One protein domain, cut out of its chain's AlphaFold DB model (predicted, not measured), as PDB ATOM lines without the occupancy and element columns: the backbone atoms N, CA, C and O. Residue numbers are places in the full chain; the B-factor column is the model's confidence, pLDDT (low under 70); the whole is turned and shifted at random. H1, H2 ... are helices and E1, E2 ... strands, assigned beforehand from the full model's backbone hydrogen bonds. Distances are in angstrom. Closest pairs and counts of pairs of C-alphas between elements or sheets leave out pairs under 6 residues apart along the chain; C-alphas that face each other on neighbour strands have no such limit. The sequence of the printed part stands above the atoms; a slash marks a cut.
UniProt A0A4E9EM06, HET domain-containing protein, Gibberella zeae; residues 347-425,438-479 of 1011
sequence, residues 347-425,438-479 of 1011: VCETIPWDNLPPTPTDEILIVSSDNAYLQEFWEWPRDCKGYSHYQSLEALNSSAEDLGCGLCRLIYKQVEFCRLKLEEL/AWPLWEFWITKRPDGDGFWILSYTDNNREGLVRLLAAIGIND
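What this domain is: This is residues 347 to 425 and 438 to 479 of the 1011 residues of the protein "HET domain-containing protein" of Gibberella zeae (UniProt A0A4E9EM06). A strongly twisted, curled sheet of five strands has one long helix, H2, slantwise over its longest strand, E5, and a smaller helix, H1, packs on the first part of H2, off the sheet. The sheet and H2 on one face of it make two layers. The printed part has 121 residues, with two named helices and five named strands in the order E1 E2 H1 H2 E3 E4 E5; the class is mixed, with under half of the residues in named elements. The sheet's order is E1 E2 E5 E4 E3, antiparallel. The whole is compact, with a radius of gyration of the C-alphas of 13.8 A and spans of 36 by 35 by 24 A.

How they stand to each other: Inner strand E5, residues 469 to 478, bends by 57 degrees at residue 472. It forms a hairpin with E4, residues 454 to 460; N 457 and O 473 are 2.8 A apart, within hydrogen-bond range. E4 forms another hairpin with edge strand E3, residues 445 to 448, where N 456 and O 447 are 2.9 A apart; E3, E4 and E5 are a meander, each strand the antiparallel neighbour of the one before. E5 also neighbours E2, residues 376 to 378, with N 377 and O 469 at 2.8 A. E2 and edge strand E1, residues 365 to 367, form a hairpin, with N 378 and O 365 at 3.0 A. H2, residues 406 to 424, is over E5 at a height over the sheet of 6.0 A, only just slantwise at 33 degrees on the local plane; the closest C-alphas are those of Val 415 and Leu 472, 5.2 A. Its residues 406 to 412 alone touch H1, residues 393 to 401, in a helical hairpin at a steep tilt of 45 degrees, opposite ways; the closest C-alphas, of Ala 400 and Arg 409, are 4.3 A apart. Each O i to N i+4 pair is within range in H1, and 14 of 15 in H2.

Where its parts are: E1 begins at C-alpha 365 (2.148, 42.893, -65.105), and E5 ends at C-alpha 478 (-20.140, 34.565, -48.270). From first to last C-alpha H2 measures 27.4 A, E5 26.6 A, E4 20.4 A and H1 12.1 A.

The domain as a whole: The C-alphas farthest apart, of Asn 464 and Asp 479, are 41.0 A apart. Residues 426 to 437 are not printed, and C-alphas 425 and 438 are 11.6 A apart across the cut. The link from E2 to H1 is long, with 14 residues. Mean pLDDT of the printed part is 78.2; among the residues under 70 are 361 to 374.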
ATOM      1  N   VAL A 347      -5.967  41.515 -34.340       87.56
ATOM      2  CA  VAL A 347      -5.491  41.967 -35.658       87.56
ATOM      3  C   VAL A 347      -6.577  41.810 -36.728       87.56
ATOM      4  O   VAL A 347      -6.759  42.700 -37.556       87.56
ATOM      5  N   CYS A 348      -7.323  40.702 -36.725       87.75
ATOM      6  CA  CYS A 348      -8.402  40.490 -37.688       87.75
ATOM      7  C   CYS A 348      -9.651  41.329 -37.369       87.75
ATOM      8  O   CYS A 348     -10.363  41.726 -38.286       87.75
ATOM      9  N   GLU A 349      -9.901  41.636 -36.091       85.38
ATOM     10  CA  GLU A 349     -10.987  42.531 -35.661       85.38
ATOM     11  C   GLU A 349     -10.810  43.966 -36.177       85.38
ATOM     12  O   GLU A 349     -11.795  44.673 -36.381       85.38
ATOM     13  N   THR A 350      -9.569  44.407 -36.406       86.56
ATOM     14  CA  THR A 350      -9.279  45.771 -36.870       86.56
ATOM     15  C   THR A 350      -9.318  45.930 -38.389       86.56
ATOM     16  O   THR A 350      -9.116  47.048 -38.870       86.56
ATOM     17  N   ILE A 351      -9.561  44.856 -39.152       86.75
ATOM     18  CA  ILE A 351      -9.582  44.919 -40.618       86.75
ATOM     19  C   ILE A 351     -10.748  45.816 -41.075       86.75
ATOM     20  O   ILE A 351     -11.907  45.534 -40.761       86.75
ATOM     21  N   PRO A 352     -10.478  46.891 -41.839       85.31
ATOM     22  CA  PRO A 352     -11.504  47.831 -42.266       85.31
ATOM     23  C   PRO A 352     -12.233  47.293 -43.502       85.31
ATOM     24  O   PRO A 352     -11.978  47.751 -44.608       85.31
ATOM     25  N   TRP A 353     -13.135  46.323 -43.332       79.88
ATOM     26  CA  TRP A 353     -13.796  45.617 -44.442       79.88
ATOM     27  C   TRP A 353     -14.424  46.534 -45.507       79.88
ATOM     28  O   TRP A 353     -14.200  46.318 -46.696       79.88
ATOM     29  N   ASP A 354     -15.133  47.588 -45.091       75.38
ATOM     30  CA  ASP A 354     -15.765  48.568 -45.994       75.38
ATOM     31  C   ASP A 354     -14.752  49.445 -46.760       75.38
ATOM     32  O   ASP A 354     -15.056  49.948 -47.837       75.38
ATOM     33  N   ASN A 355     -13.552  49.643 -46.205       80.81
ATOM     34  CA  ASN A 355     -12.534  50.571 -46.715       80.81
ATOM     35  C   ASN A 355     -11.191  49.871 -46.964       80.81
ATOM     36  O   ASN A 355     -10.124  50.480 -46.842       80.81
ATOM     37  N   LEU A 356     -11.229  48.572 -47.263       85.38
ATOM     38  CA  LEU A 356     -10.031  47.799 -47.543       85.38
ATOM     39  C   LEU A 356      -9.402  48.306 -48.855       85.38
ATOM     40  O   LEU A 356     -10.135  48.485 -49.831       85.38
ATOM     41  N   PRO A 357      -8.074  48.532 -48.919       88.00
ATOM     42  CA  PRO A 357      -7.436  49.041 -50.131       88.00
ATOM     43  C   PRO A 357      -7.709  48.135 -51.345       88.00
ATOM     44  O   PRO A 357      -7.578  46.911 -51.213       88.00
ATOM     45  N   PRO A 358      -8.075  48.692 -52.515       84.81
ATOM     46  CA  PRO A 358      -8.281  47.899 -53.724       84.81
ATOM     47  C   PRO A 358      -6.955  47.334 -54.248       84.81
ATOM     48  O   PRO A 358      -5.896  47.934 -54.060       84.81
ATOM     49  N   THR A 359      -7.003  46.189 -54.928       82.56
ATOM     50  CA  THR A 359      -5.882  45.723 -55.757       82.56
ATOM     51  C   THR A 359      -5.752  46.623 -57.001       82.56
ATOM     52  O   THR A 359      -6.767  46.855 -57.659       82.56
ATOM     53  N   PRO A 360      -4.551  47.120 -57.364       76.44
ATOM     54  CA  PRO A 360      -4.376  47.932 -58.567       76.44
ATOM     55  C   PRO A 360      -4.405  47.039 -59.819       76.44
ATOM     56  O   PRO A 360      -3.438  46.351 -60.114       76.44
ATOM     57  N   THR A 361      -5.525  47.002 -60.545       64.38
ATOM     58  CA  THR A 361      -5.716  46.098 -61.701       64.38
ATOM     59  C   THR A 361      -5.062  46.583 -62.992       64.38
ATOM     60  O   THR A 361      -4.716  45.761 -63.836       64.38
ATOM     61  N   ASP A 362      -4.869  47.893 -63.142       57.62
ATOM     62  CA  ASP A 362      -4.484  48.509 -64.423       57.62
ATOM     63  C   ASP A 362      -2.967  48.760 -64.543       57.62
ATOM     64  O   ASP A 362      -2.476  49.109 -65.616       57.62
ATOM     65  N   GLU A 363      -2.218  48.573 -63.450       54.59
ATOM     66  CA  GLU A 363      -0.797  48.942 -63.323       54.59
ATOM     67  C   GLU A 363       0.135  47.741 -63.077       54.59
ATOM     68  O   GLU A 363       1.332  47.926 -62.884       54.59
ATOM     69  N   ILE A 364      -0.387  46.508 -63.075       61.50
ATOM     70  CA  ILE A 364       0.392  45.308 -62.740       61.50
ATOM     71  C   ILE A 364       0.587  44.409 -63.962       61.50
ATOM     72  O   ILE A 364      -0.371  43.986 -64.612       61.50
ATOM     73  N   LEU A 365       1.834  44.000 -64.204       51.22
ATOM     74  CA  LEU A 365       2.148  42.893 -65.105       51.22
ATOM     75  C   LEU A 365       2.000  41.561 -64.353       51.22
ATOM     76  O   LEU A 365       2.822  41.212 -63.501       51.22
ATOM     77  N   ILE A 366       0.941  40.808 -64.664       58.16
ATOM     78  CA  ILE A 366       0.725  39.455 -64.134       58.16
ATOM     79  C   ILE A 366       1.605  38.481 -64.917       58.16
ATOM     80  O   ILE A 366       1.389  38.262 -66.112       58.16
ATOM     81  N   VAL A 367       2.573  37.856 -64.249       53.28
ATOM     82  CA  VAL A 367       3.342  36.762 -64.847       53.28
ATOM     83  C   VAL A 367       2.635  35.457 -64.512       53.28
ATOM     84  O   VAL A 367       2.794  34.900 -63.430       53.28
ATOM     85  N   SER A 368       1.817  34.970 -65.446       48.09
ATOM     86  CA  SER A 368       1.213  33.647 -65.316       48.09
ATOM     87  C   SER A 368       2.291  32.585 -65.515       48.09
ATOM     88  O   SER A 368       2.794  32.419 -66.627       48.09
ATOM     89  N   SER A 369       2.639  31.866 -64.454       52.78
ATOM     90  CA  SER A 369       3.396  30.621 -64.582       52.78
ATOM     91  C   SER A 369       2.437  29.438 -64.787       52.78
ATOM     92  O   SER A 369       1.270  29.505 -64.390       52.78
ATOM     93  N   ASP A 370       2.924  28.329 -65.350       51.28
ATOM     94  CA  ASP A 370       2.160  27.071 -65.416       51.28
ATOM     95  C   ASP A 370       1.909  26.451 -64.030       51.28
ATOM     96  O   ASP A 370       1.100  25.534 -63.884       51.28
ATOM     97  N   ASN A 371       2.570  26.971 -62.994       59.03
ATOM     98  CA  ASN A 371       2.347  26.616 -61.608       59.03
ATOM     99  C   ASN A 371       1.447  27.656 -60.920       59.03
ATOM    100  O   ASN A 371       1.824  28.812 -60.712       59.03
ATOM    101  N   ALA A 372       0.258  27.219 -60.510       60.47
ATOM    102  CA  ALA A 372      -0.736  28.073 -59.872       60.47
ATOM    103  C   ALA A 372      -0.255  28.755 -58.578       60.47
ATOM    104  O   ALA A 372      -0.827  29.771 -58.204       60.47
ATOM    105  N   TYR A 373       0.805  28.251 -57.937       64.38
ATOM    106  CA  TYR A 373       1.360  28.760 -56.677       64.38
ATOM    107  C   TYR A 373       2.487  29.794 -56.874       64.38
ATOM    108  O   TYR A 373       2.974  30.372 -55.904       64.38
ATOM    109  N   LEU A 374       2.884  30.064 -58.125       66.69
ATOM    110  CA  LEU A 374       3.822  31.124 -58.511       66.69
ATOM    111  C   LEU A 374       3.067  32.305 -59.150       66.69
ATOM    112  O   LEU A 374       3.316  32.663 -60.299       66.69
ATOM    113  N   GLN A 375       2.113  32.895 -58.422       73.50
ATOM    114  CA  GLN A 375       1.421  34.110 -58.879       73.50
ATOM    115  C   GLN A 375       2.202  35.349 -58.448       73.50
ATOM    116  O   GLN A 375       2.141  35.770 -57.288       73.50
ATOM    117  N   GLU A 376       2.959  35.906 -59.388       76.75
ATOM    118  CA  GLU A 376       3.791  37.086 -59.181       76.75
ATOM    119  C   GLU A 376       3.237  38.306 -59.921       76.75
ATOM    120  O   GLU A 376       2.830  38.239 -61.084       76.75
ATOM    121  N   PHE A 377       3.291  39.438 -59.233       79.12
ATOM    122  CA  PHE A 377       2.883  40.744 -59.715       79.12
ATOM    123  C   PHE A 377       4.121  41.614 -59.868       79.12
ATOM    124  O   PHE A 377       4.797  41.933 -58.885       79.12
ATOM    125  N   TRP A 378       4.436  41.957 -61.112       74.00
ATOM    126  CA  TRP A 378       5.559  42.817 -61.449       74.00
ATOM    127  C   TRP A 378       5.098  44.275 -61.472       74.00
ATOM    128  O   TRP A 378       3.955  44.556 -61.830       74.00
ATOM    129  N   GLU A 379       6.008  45.181 -61.105       75.25
ATOM    130  CA  GLU A 379       5.773  46.635 -61.088       75.25
ATOM    131  C   GLU A 379       4.690  47.085 -60.088       75.25
ATOM    132  O   GLU A 379       4.018  48.089 -60.304       75.25
ATOM    133  N   TRP A 380       4.540  46.385 -58.951       80.44
ATOM    134  CA  TRP A 380       3.591  46.799 -57.915       80.44
ATOM    135  C   TRP A 380       3.896  48.233 -57.433       80.44
ATOM    136  O   TRP A 380       5.023  48.492 -56.982       80.44
ATOM    137  N   PRO A 381       2.927  49.170 -57.460       78.12
ATOM    138  CA  PRO A 381       3.197  50.563 -57.117       78.12
ATOM    139  C   PRO A 381       3.670  50.704 -55.664       78.12
ATOM    140  O   PRO A 381       3.007  50.238 -54.734       78.12
ATOM    141  N   ARG A 382       4.807  51.381 -55.444       67.12
ATOM    142  CA  ARG A 382       5.443  51.495 -54.109       67.12
ATOM    143  C   ARG A 382       4.545  52.148 -53.053       67.12
ATOM    144  O   ARG A 382       4.665  51.826 -51.873       67.12
ATOM    145  N   ASP A 383       3.626  53.008 -53.486       68.50
ATOM    146  CA  ASP A 383       2.700  53.736 -52.612       68.50
ATOM    147  C   ASP A 383       1.389  52.962 -52.357       68.50
ATOM    148  O   ASP A 383       0.579  53.364 -51.524       68.50
ATOM    149  N   CYS A 384       1.185  51.818 -53.026       71.50
ATOM    150  CA  CYS A 384      -0.027  50.997 -52.950       71.50
ATOM    151  C   CYS A 384       0.156  49.761 -52.054       71.50
ATOM    152  O   CYS A 384      -0.199  48.641 -52.429       71.50
ATOM    153  N   LYS A 385       0.721  49.924 -50.851       75.94
ATOM    154  CA  LYS A 385       0.754  48.828 -49.867       75.94
ATOM    155  C   LYS A 385      -0.642  48.650 -49.254       75.94
ATOM    156  O   LYS A 385      -1.249  49.620 -48.808       75.94
ATOM    157  N   GLY A 386      -1.152  47.416 -49.240       86.12
ATOM    158  CA  GLY A 386      -2.464  47.098 -48.664       86.12
ATOM    159  C   GLY A 386      -2.516  47.230 -47.136       86.12
ATOM    160  O   GLY A 386      -1.575  47.695 -46.489       86.12
ATOM    161  N   TYR A 387      -3.617  46.787 -46.529       91.12
ATOM    162  CA  TYR A 387      -3.793  46.825 -45.076       91.12
ATOM    163  C   TYR A 387      -2.858  45.825 -44.382       91.12
ATOM    164  O   TYR A 387      -2.891  44.635 -44.682       91.12
ATOM    165  N   SER A 388      -2.019  46.289 -43.455       92.00
ATOM    166  CA  SER A 388      -1.050  45.428 -42.762       92.00
ATOM    167  C   SER A 388      -1.737  44.346 -41.924       92.00
ATOM    168  O   SER A 388      -2.627  44.645 -41.135       92.00
ATOM    169  N   HIS A 389      -1.255  43.108 -42.033       92.94
ATOM    170  CA  HIS A 389      -1.646  41.981 -41.189       92.94
ATOM    171  C   HIS A 389      -0.455  41.590 -40.287       92.94
ATOM    172  O   HIS A 389       0.058  42.444 -39.560       92.94
ATOM    173  N   TYR A 390       0.019  40.342 -40.329       92.56
ATOM    174  CA  TYR A 390       1.204  39.888 -39.585       92.56
ATOM    175  C   TYR A 390       2.524  40.179 -40.310       92.56
ATOM    176  O   TYR A 390       2.557  40.284 -41.526       92.56
ATOM    177  N   GLN A 391       3.624  40.292 -39.561       89.56
ATOM    178  CA  GLN A 391       4.967  40.582 -40.099       89.56
ATOM    179  C   GLN A 391       5.870  39.340 -40.215       89.56
ATOM    180  O   GLN A 391       7.026  39.472 -40.598       89.56
ATOM    181  N   SER A 392       5.386  38.157 -39.824       90.50
ATOM    182  CA  SER A 392       6.118  36.899 -39.992       90.50
ATOM    183  C   SER A 392       5.166  35.706 -40.024       90.50
ATOM    184  O   SER A 392       4.059  35.764 -39.465       90.50
ATOM    185  N   LEU A 393       5.606  34.614 -40.655       89.44
ATOM    186  CA  LEU A 393       4.859  33.358 -40.741       89.44
ATOM    187  C   LEU A 393       4.583  32.761 -39.354       89.44
ATOM    188  O   LEU A 393       3.489  32.262 -39.105       89.44
ATOM    189  N   GLU A 394       5.537  32.865 -38.430       89.12
ATOM    190  CA  GLU A 394       5.405  32.380 -37.054       89.12
ATOM    191  C   GLU A 394       4.306  33.133 -36.301       89.12
ATOM    192  O   GLU A 394       3.515  32.517 -35.593       89.12
ATOM    193  N   ALA A 395       4.211  34.455 -36.482       86.94
ATOM    194  CA  ALA A 395       3.182  35.260 -35.831       86.94
ATOM    195  C   ALA A 395       1.773  34.927 -36.355       86.94
ATOM    196  O   ALA A 395       0.815  34.876 -35.579       86.94
ATOM    197  N   LEU A 396       1.654  34.660 -37.660       89.88
ATOM    198  CA  LEU A 396       0.416  34.179 -38.269       89.88
ATOM    199  C   LEU A 396       0.041  32.779 -37.749       89.88
ATOM    200  O   LEU A 396      -1.110  32.576 -37.360       89.88
ATOM    201  N   ASN A 397       1.004  31.853 -37.680       88.50
ATOM    202  CA  ASN A 397       0.811  30.498 -37.156       88.50
ATOM    203  C   ASN A 397       0.350  30.512 -35.691       88.50
ATOM    204  O   ASN A 397      -0.674  29.929 -35.355       88.50
ATOM    205  N   SER A 398       1.031  31.266 -34.821       81.81
ATOM    206  CA  SER A 398       0.613  31.409 -33.421       81.81
ATOM    207  C   SER A 398      -0.795  31.992 -33.289       81.81
ATOM    208  O   SER A 398      -1.554  31.609 -32.403       81.81
ATOM    209  N   SER A 399      -1.204  32.888 -34.188       79.94
ATOM    210  CA  SER A 399      -2.580  33.396 -34.194       79.94
ATOM    211  C   SER A 399      -3.611  32.344 -34.633       79.94
ATOM    212  O   SER A 399      -4.720  32.300 -34.098       79.94
ATOM    213  N   ALA A 400      -3.246  31.479 -35.584       81.56
ATOM    214  CA  ALA A 400      -4.081  30.390 -36.089       81.56
ATOM    215  C   ALA A 400      -4.240  29.225 -35.088       81.56
ATOM    216  O   ALA A 400      -5.354  28.728 -34.889       81.56
ATOM    217  N   GLU A 401      -3.137  28.809 -34.463       75.12
ATOM    218  CA  GLU A 401      -3.052  27.616 -33.613       75.12
ATOM    219  C   GLU A 401      -3.176  27.951 -32.120       75.12
ATOM    220  O   GLU A 401      -4.017  27.375 -31.431       75.12
ATOM    221  N   ASP A 402      -2.402  28.923 -31.618       61.69
ATOM    222  CA  ASP A 402      -2.340  29.223 -30.177       61.69
ATOM    223  C   ASP A 402      -3.503  30.118 -29.715       61.69
ATOM    224  O   ASP A 402      -4.051  29.928 -28.628       61.69
ATOM    225  N   LEU A 403      -3.889  31.107 -30.534       60.12
ATOM    226  CA  LEU A 403      -4.986  32.044 -30.236       60.12
ATOM    227  C   LEU A 403      -6.337  31.610 -30.825       60.12
ATOM    228  O   LEU A 403      -7.367  32.183 -30.470       60.12
ATOM    229  N   GLY A 404      -6.343  30.605 -31.707       69.38
ATOM    230  CA  GLY A 404      -7.558  30.016 -32.271       69.38
ATOM    231  C   GLY A 404      -8.342  30.927 -33.223       69.38
ATOM    232  O   GLY A 404      -9.552  30.745 -33.366       69.38
ATOM    233  N   CYS A 405      -7.692  31.902 -33.872       81.88
ATOM    234  CA  CYS A 405      -8.361  32.775 -34.838       81.88
ATOM    235  C   CYS A 405      -8.710  32.006 -36.120       81.88
ATOM    236  O   CYS A 405      -7.825  31.615 -36.885       81.88
ATOM    237  N   GLY A 406     -10.011  31.839 -36.386       78.88
ATOM    238  CA  GLY A 406     -10.509  31.100 -37.552       78.88
ATOM    239  C   GLY A 406     -10.080  31.709 -38.891       78.88
ATOM    240  O   GLY A 406      -9.720  30.977 -39.812       78.88
ATOM    241  N   LEU A 407     -10.015  33.043 -38.985       85.12
ATOM    242  CA  LEU A 407      -9.537  33.720 -40.192       85.12
ATOM    243  C   LEU A 407      -8.035  33.505 -40.415       85.12
ATOM    244  O   LEU A 407      -7.616  33.190 -41.527       85.12
ATOM    245  N   CYS A 408      -7.224  33.618 -39.356       90.06
ATOM    246  CA  CYS A 408      -5.788  33.342 -39.429       90.06
ATOM    247  C   CYS A 408      -5.508  31.894 -39.816       90.06
ATOM    248  O   CYS A 408      -4.559  31.657 -40.550       90.06
ATOM    249  N   ARG A 409      -6.328  30.940 -39.361       86.31
ATOM    250  CA  ARG A 409      -6.196  29.527 -39.726       86.31
ATOM    251  C   ARG A 409      -6.410  29.289 -41.217       86.31
ATOM    252  O   ARG A 409      -5.567  28.645 -41.837       86.31
ATOM    253  N   LEU A 410      -7.475  29.855 -41.794       85.75
ATOM    254  CA  LEU A 410      -7.718  29.783 -43.240       85.75
ATOM    255  C   LEU A 410      -6.555  30.396 -44.035       85.75
ATOM    256  O   LEU A 410      -6.092  29.815 -45.014       85.75
ATOM    257  N   ILE A 411      -6.040  31.550 -43.590       91.06
ATOM    258  CA  ILE A 411      -4.889  32.203 -44.231       91.06
ATOM    259  C   ILE A 411      -3.631  31.331 -44.102       91.06
ATOM    260  O   ILE A 411      -2.969  31.061 -45.101       91.06
ATOM    261  N   TYR A 412      -3.301  30.875 -42.891       90.50
ATOM    262  CA  TYR A 412      -2.087  30.111 -42.605       90.50
ATOM    263  C   TYR A 412      -2.022  28.818 -43.415       90.50
ATOM    264  O   TYR A 412      -0.977  28.509 -43.977       90.50
ATOM    265  N   LYS A 413      -3.141  28.102 -43.550       85.56
ATOM    266  CA  LYS A 413      -3.205  26.855 -44.314       85.56
ATOM    267  C   LYS A 413      -2.816  27.037 -45.784       85.56
ATOM    268  O   LYS A 413      -2.017  26.251 -46.294       85.56
ATOM    269  N   GLN A 414      -3.314  28.080 -46.451       86.31
ATOM    270  CA  GLN A 414      -2.894  28.391 -47.824       86.31
ATOM    271  C   GLN A 414      -1.446  28.885 -47.899       86.31
ATOM    272  O   GLN A 414      -0.697  28.427 -48.760       86.31
ATOM    273  N   VAL A 415      -1.035  29.766 -46.983       89.88
ATOM    274  CA  VAL A 415       0.333  30.310 -46.941       89.88
ATOM    275  C   VAL A 415       1.366  29.191 -46.747       89.88
ATOM    276  O   VAL A 415       2.384  29.154 -47.436       89.88
ATOM    277  N   GLU A 416       1.093  28.249 -45.846       88.06
ATOM    278  CA  GLU A 416       1.951  27.099 -45.563       88.06
ATOM    279  C   GLU A 416       2.001  26.126 -46.747       88.06
ATOM    280  O   GLU A 416       3.067  25.617 -47.099       88.06
ATOM    281  N   PHE A 417       0.872  25.923 -47.433       82.31
ATOM    282  CA  PHE A 417       0.850  25.148 -48.670       82.31
ATOM    283  C   PHE A 417       1.712  25.799 -49.767       82.31
ATOM    284  O   PHE A 417       2.517  25.117 -50.403       82.31
ATOM    285  N   CYS A 418       1.613  27.122 -49.942       81.38
ATOM    286  CA  CYS A 418       2.491  27.886 -50.831       81.38
ATOM    287  C   CYS A 418       3.967  27.717 -50.462       81.38
ATOM    288  O   CYS A 418       4.787  27.478 -51.347       81.38
ATOM    289  N   ARG A 419       4.319  27.790 -49.171       85.00
ATOM    290  CA  ARG A 419       5.693  27.573 -48.692       85.00
ATOM    291  C   ARG A 419       6.229  26.207 -49.117       85.00
ATOM    292  O   ARG A 419       7.300  26.136 -49.716       85.00
ATOM    293  N   LEU A 420       5.466  25.141 -48.870       82.50
ATOM    294  CA  LEU A 420       5.847  23.774 -49.237       82.50
ATOM    295  C   LEU A 420       6.019  23.608 -50.754       82.50
ATOM    296  O   LEU A 420       6.946  22.932 -51.197       82.50
ATOM    297  N   LYS A 421       5.168  24.250 -51.565       76.44
ATOM    298  CA  LYS A 421       5.295  24.220 -53.030       76.44
ATOM    299  C   LYS A 421       6.516  24.975 -53.539       76.44
ATOM    300  O   LYS A 421       7.197  24.477 -54.431       76.44
ATOM    301  N   LEU A 422       6.838  26.124 -52.951       75.06
ATOM    302  CA  LEU A 422       8.072  26.849 -53.261       75.06
ATOM    303  C   LEU A 422       9.321  26.037 -52.885       75.06
ATOM    304  O   LEU A 422      10.312  26.064 -53.610       75.06
ATOM    305  N   GLU A 423       9.265  25.272 -51.791       77.75
ATOM    306  CA  GLU A 423      10.338  24.351 -51.402       77.75
ATOM    307  C   GLU A 423      10.493  23.170 -52.367       77.75
ATOM    308  O   GLU A 423      11.622  22.770 -52.647       77.75
ATOM    309  N   GLU A 424       9.386  22.629 -52.881       71.06
ATOM    310  CA  GLU A 424       9.365  21.544 -53.872       71.06
ATOM    311  C   GLU A 424       9.917  21.996 -55.234       71.06
ATOM    312  O   GLU A 424      10.671  21.265 -55.873       71.06
ATOM    313  N   LEU A 425       9.609  23.228 -55.650       66.75
ATOM    314  CA  LEU A 425      10.021  23.829 -56.925       66.75
ATOM    315  C   LEU A 425      11.514  24.200 -57.014       66.75
ATOM    316  O   LEU A 425      11.893  24.952 -57.908       66.75
ATOM    317  N   ALA A 438      11.737  34.276 -56.676       72.00
ATOM    318  CA  ALA A 438      11.905  35.157 -55.531       72.00
ATOM    319  C   ALA A 438      11.215  34.549 -54.302       72.00
ATOM    320  O   ALA A 438      10.139  33.963 -54.420       72.00
ATOM    321  N   TRP A 439      11.807  34.633 -53.119       81.94
ATOM    322  CA  TRP A 439      11.201  34.126 -51.889       81.94
ATOM    323  C   TRP A 439      10.326  35.197 -51.255       81.94
ATOM    324  O   TRP A 439      10.754  36.348 -51.211       81.94
ATOM    325  N   PRO A 440       9.123  34.866 -50.748       87.06
ATOM    326  CA  PRO A 440       8.351  35.816 -49.967       87.06
ATOM    327  C   PRO A 440       9.159  36.229 -48.741       87.06
ATOM    328  O   PRO A 440       9.844  35.407 -48.132       87.06
ATOM    329  N   LEU A 441       9.064  37.498 -48.378       89.19
ATOM    330  CA  LEU A 441       9.653  38.024 -47.154       89.19
ATOM    331  C   LEU A 441       8.819  37.660 -45.903       89.19
ATOM    332  O   LEU A 441       9.320  37.752 -44.784       89.19
ATOM    333  N   TRP A 442       7.600  37.140 -46.105       91.00
ATOM    334  CA  TRP A 442       6.675  36.638 -45.080       91.00
ATOM    335  C   TRP A 442       6.080  37.710 -44.161       91.00
ATOM    336  O   TRP A 442       5.484  37.382 -43.134       91.00
ATOM    337  N   GLU A 443       6.149  38.981 -44.551       90.75
ATOM    338  CA  GLU A 443       5.193  39.992 -44.112       90.75
ATOM    339  C   GLU A 443       3.913  39.925 -44.946       90.75
ATOM    340  O   GLU A 443       3.932  39.829 -46.170       90.75
ATOM    341  N   PHE A 444       2.776  40.014 -44.270       93.31
ATOM    342  CA  PHE A 444       1.463  39.840 -44.863       93.31
ATOM    343  C   PHE A 444       0.703  41.160 -44.856       93.31
ATOM    344  O   PHE A 444       0.572  41.825 -43.823       93.31
ATOM    345  N   TRP A 445       0.124  41.513 -45.997       92.38
ATOM    346  CA  TRP A 445      -0.894  42.557 -46.081       92.38
ATOM    347  C   TRP A 445      -2.071  42.121 -46.942       92.38
ATOM    348  O   TRP A 445      -2.002  41.144 -47.687       92.38
ATOM    349  N   ILE A 446      -3.163  42.864 -46.805       93.19
ATOM    350  CA  ILE A 446      -4.477  42.518 -47.318       93.19
ATOM    351  C   ILE A 446      -4.935  43.566 -48.333       93.19
ATOM    352  O   ILE A 446      -4.853  44.767 -48.071       93.19
ATOM    353  N   THR A 447      -5.448  43.120 -49.478       89.25
ATOM    354  CA  THR A 447      -6.153  43.980 -50.449       89.25
ATOM    355  C   THR A 447      -7.499  43.374 -50.816       89.25
ATOM    356  O   THR A 447      -7.686  42.158 -50.706       89.25
ATOM    357  N   LYS A 448      -8.455  44.211 -51.225       84.62
ATOM    358  CA  LYS A 448      -9.750  43.747 -51.723       84.62
ATOM    359  C   LYS A 448      -9.545  43.002 -53.035       84.62
ATOM    360  O   LYS A 448      -8.866  43.512 -53.919       84.62
ATOM    361  N   ARG A 449     -10.174  41.835 -53.174       80.12
ATOM    362  CA  ARG A 449     -10.154  41.091 -54.436       80.12
ATOM    363  C   ARG A 449     -10.750  41.934 -55.574       80.12
ATOM    364  O   ARG A 449     -11.780  42.570 -55.353       80.12
ATOM    365  N   PRO A 450     -10.161  41.902 -56.782       66.62
ATOM    366  CA  PRO A 450     -10.702  42.637 -57.921       66.62
ATOM    367  C   PRO A 450     -12.072  42.114 -58.392       66.62
ATOM    368  O   PRO A 450     -12.907  42.917 -58.790       66.62
ATOM    369  N   ASP A 451     -12.347  40.804 -58.276       60.12
ATOM    370  CA  ASP A 451     -13.503  40.167 -58.951       60.12
ATOM    371  C   ASP A 451     -14.540  39.513 -58.039       60.12
ATOM    372  O   ASP A 451     -15.282  38.640 -58.472       60.12
ATOM    373  N   GLY A 452     -14.595  39.846 -56.760       62.97
ATOM    374  CA  GLY A 452     -15.586  39.256 -55.864       62.97
ATOM    375  C   GLY A 452     -15.378  39.690 -54.429       62.97
ATOM    376  O   GLY A 452     -14.473  40.471 -54.136       62.97
ATOM    377  N   ASP A 453     -16.190  39.157 -53.522       72.44
ATOM    378  CA  ASP A 453     -16.053  39.492 -52.113       72.44
ATOM    379  C   ASP A 453     -14.966  38.669 -51.418       72.44
ATOM    380  O   ASP A 453     -14.641  37.529 -51.780       72.44
ATOM    381  N   GLY A 454     -14.355  39.303 -50.420       79.62
ATOM    382  CA  GLY A 454     -13.164  38.814 -49.742       79.62
ATOM    383  C   GLY A 454     -11.895  39.564 -50.136       79.62
ATOM    384  O   GLY A 454     -11.925  40.729 -50.537       79.62
ATOM    385  N   PHE A 455     -10.751  38.914 -49.944       86.25
ATOM    386  CA  PHE A 455      -9.457  39.588 -49.962       86.25
ATOM    387  C   PHE A 455      -8.300  38.671 -50.367       86.25
ATOM    388  O   PHE A 455      -8.368  37.446 -50.243       86.25
ATOM    389  N   TRP A 456      -7.224  39.285 -50.850       89.12
ATOM    390  CA  TRP A 456      -5.940  38.636 -51.104       89.12
ATOM    391  C   TRP A 456      -4.955  38.923 -49.981       89.12
ATOM    392  O   TRP A 456      -4.931  40.031 -49.448       89.12
ATOM    393  N   ILE A 457      -4.123  37.930 -49.674       92.38
ATOM    394  CA  ILE A 457      -2.969  38.037 -48.783       92.38
ATOM    395  C   ILE A 457      -1.702  38.058 -49.631       92.38
ATOM    396  O   ILE A 457      -1.466  37.147 -50.426       92.38
ATOM    397  N   LEU A 458      -0.898  39.101 -49.456       91.50
ATOM    398  CA  LEU A 458       0.256  39.420 -50.293       91.50
ATOM    399  C   LEU A 458       1.520  39.604 -49.440       91.50
ATOM    400  O   LEU A 458       1.416  39.983 -48.273       91.50
ATOM    401  N   SER A 459       2.688  39.368 -50.045       90.31
ATOM    402  CA  SER A 459       4.025  39.613 -49.470       90.31
ATOM    403  C   SER A 459       4.972  40.148 -50.543       90.31
ATOM    404  O   SER A 459       4.852  39.767 -51.712       90.31
ATOM    405  N   TYR A 460       5.951  40.976 -50.157       87.50
ATOM    406  CA  TYR A 460       7.050  41.329 -51.054       87.50
ATOM    407  C   TYR A 460       7.977  40.127 -51.140       87.50
ATOM    408  O   TYR A 460       7.862  39.171 -50.365       87.50
ATOM    409  N   THR A 461       8.884  40.170 -52.104       84.69
ATOM    410  CA  THR A 461       9.856  39.105 -52.307       84.69
ATOM    411  C   THR A 461      11.291  39.594 -52.116       84.69
ATOM    412  O   THR A 461      11.556  40.794 -52.140       84.69
ATOM    413  N   ASP A 462      12.224  38.663 -51.922       79.12
ATOM    414  CA  ASP A 462      13.663  38.922 -51.754       79.12
ATOM    415  C   ASP A 462      14.388  39.335 -53.051       79.12
ATOM    416  O   ASP A 462      15.596  39.584 -53.046       79.12
ATOM    417  N   ASN A 463      13.667  39.423 -54.171       72.19
ATOM    418  CA  ASN A 463      14.216  39.871 -55.439       72.19
ATOM    419  C   ASN A 463      14.230  41.404 -55.502       72.19
ATOM    420  O   ASN A 463      13.191  42.058 -55.466       72.19
ATOM    421  N   ASN A 464      15.425  41.973 -55.666       55.16
ATOM    422  CA  ASN A 464      15.692  43.416 -55.668       55.16
ATOM    423  C   ASN A 464      15.130  44.189 -56.885       55.16
ATOM    424  O   ASN A 464      15.478  45.356 -57.072       55.16
ATOM    425  N   ARG A 465      14.290  43.579 -57.734       58.59
ATOM    426  CA  ARG A 465      13.560  44.304 -58.787       58.59
ATOM    427  C   ARG A 465      12.372  45.034 -58.155       58.59
ATOM    428  O   ARG A 465      11.579  44.446 -57.427       58.59
ATOM    429  N   GLU A 466      12.308  46.339 -58.393       56.25
ATOM    430  CA  GLU A 466      11.536  47.330 -57.638       56.25
ATOM    431  C   GLU A 466      10.009  47.097 -57.653       56.25
ATOM    432  O   GLU A 466       9.292  47.731 -58.418       56.25
ATOM    433  N   GLY A 467       9.505  46.217 -56.780       64.12
ATOM    434  CA  GLY A 467       8.064  46.023 -56.561       64.12
ATOM    435  C   GLY A 467       7.518  44.639 -56.920       64.12
ATOM    436  O   GLY A 467       6.344  44.533 -57.253       64.12
ATOM    437  N   LEU A 468       8.328  43.574 -56.869       79.38
ATOM    438  CA  LEU A 468       7.812  42.212 -57.052       79.38
ATOM    439  C   LEU A 468       7.007  41.753 -55.820       79.38
ATOM    440  O   LEU A 468       7.565  41.590 -54.729       79.38
ATOM    441  N   VAL A 469       5.706  41.519 -56.012       84.81
ATOM    442  CA  VAL A 469       4.750  41.077 -54.977       84.81
ATOM    443  C   VAL A 469       4.184  39.704 -55.331       84.81
ATOM    444  O   VAL A 469       3.941  39.412 -56.499       84.81
ATOM    445  N   ARG A 470       3.941  38.856 -54.326       86.00
ATOM    446  CA  ARG A 470       3.356  37.518 -54.510       86.00
ATOM    447  C   ARG A 470       2.026  37.355 -53.781       86.00
ATOM    448  O   ARG A 470       1.896  37.788 -52.637       86.00
ATOM    449  N   LEU A 471       1.079  36.659 -54.420       87.44
ATOM    450  CA  LEU A 471      -0.145  36.147 -53.792       87.44
ATOM    451  C   LEU A 471       0.158  34.905 -52.944       87.44
ATOM    452  O   LEU A 471       0.648  33.906 -53.462       87.44
ATOM    453  N   LEU A 472      -0.146  34.969 -51.646       87.19
ATOM    454  CA  LEU A 472       0.110  33.894 -50.679       87.19
ATOM    455  C   LEU A 472      -1.153  33.254 -50.102       87.19
ATOM    456  O   LEU A 472      -1.060  32.170 -49.535       87.19
ATOM    457  N   ALA A 473      -2.307  33.915 -50.203       86.12
ATOM    458  CA  ALA A 473      -3.615  33.305 -49.971       86.12
ATOM    459  C   ALA A 473      -4.734  34.143 -50.604       86.12
ATOM    460  O   ALA A 473      -4.602  35.360 -50.755       86.12
ATOM    461  N   ALA A 474      -5.861  33.511 -50.913       83.44
ATOM    462  CA  ALA A 474      -7.088  34.164 -51.343       83.44
ATOM    463  C   ALA A 474      -8.271  33.669 -50.502       83.44
ATOM    464  O   ALA A 474      -8.532  32.470 -50.409       83.44
ATOM    465  N   ILE A 475      -9.000  34.609 -49.901       83.19
ATOM    466  CA  ILE A 475     -10.155  34.328 -49.044       83.19
ATOM    467  C   ILE A 475     -11.406  34.901 -49.702       83.19
ATOM    468  O   ILE A 475     -11.425  36.062 -50.114       83.19
ATOM    469  N   GLY A 476     -12.449  34.082 -49.804       73.88
ATOM    470  CA  GLY A 476     -13.791  34.491 -50.207       73.88
ATOM    471  C   GLY A 476     -14.653  34.750 -48.979       73.88
ATOM    472  O   GLY A 476     -14.485  34.071 -47.970       73.88
ATOM    473  N   ILE A 477     -15.564  35.719 -49.060       72.25
ATOM    474  CA  ILE A 477     -16.566  36.001 -48.020       72.25
ATOM    475  C   ILE A 477     -17.961  35.757 -48.618       72.25
ATOM    476  O   ILE A 477     -18.233  36.152 -49.743       72.25
ATOM    477  N   ASN A 478     -18.828  35.080 -47.871       62.78
ATOM    478  CA  ASN A 478     -20.140  34.565 -48.270       62.78
ATOM    479  C   ASN A 478     -21.178  34.900 -47.187       62.78
ATOM    480  O   ASN A 478     -20.814  34.915 -46.023       62.78
ATOM    481  N   ASP A 479     -22.448  35.170 -47.499       60.03
ATOM    482  CA  ASP A 479     -23.473  35.450 -46.472       60.03
ATOM    483  C   ASP A 479     -24.917  35.159 -46.974       60.03
ATOM    484  O   ASP A 479     -25.218  35.385 -48.152       60.03
TER     485      ASP A 479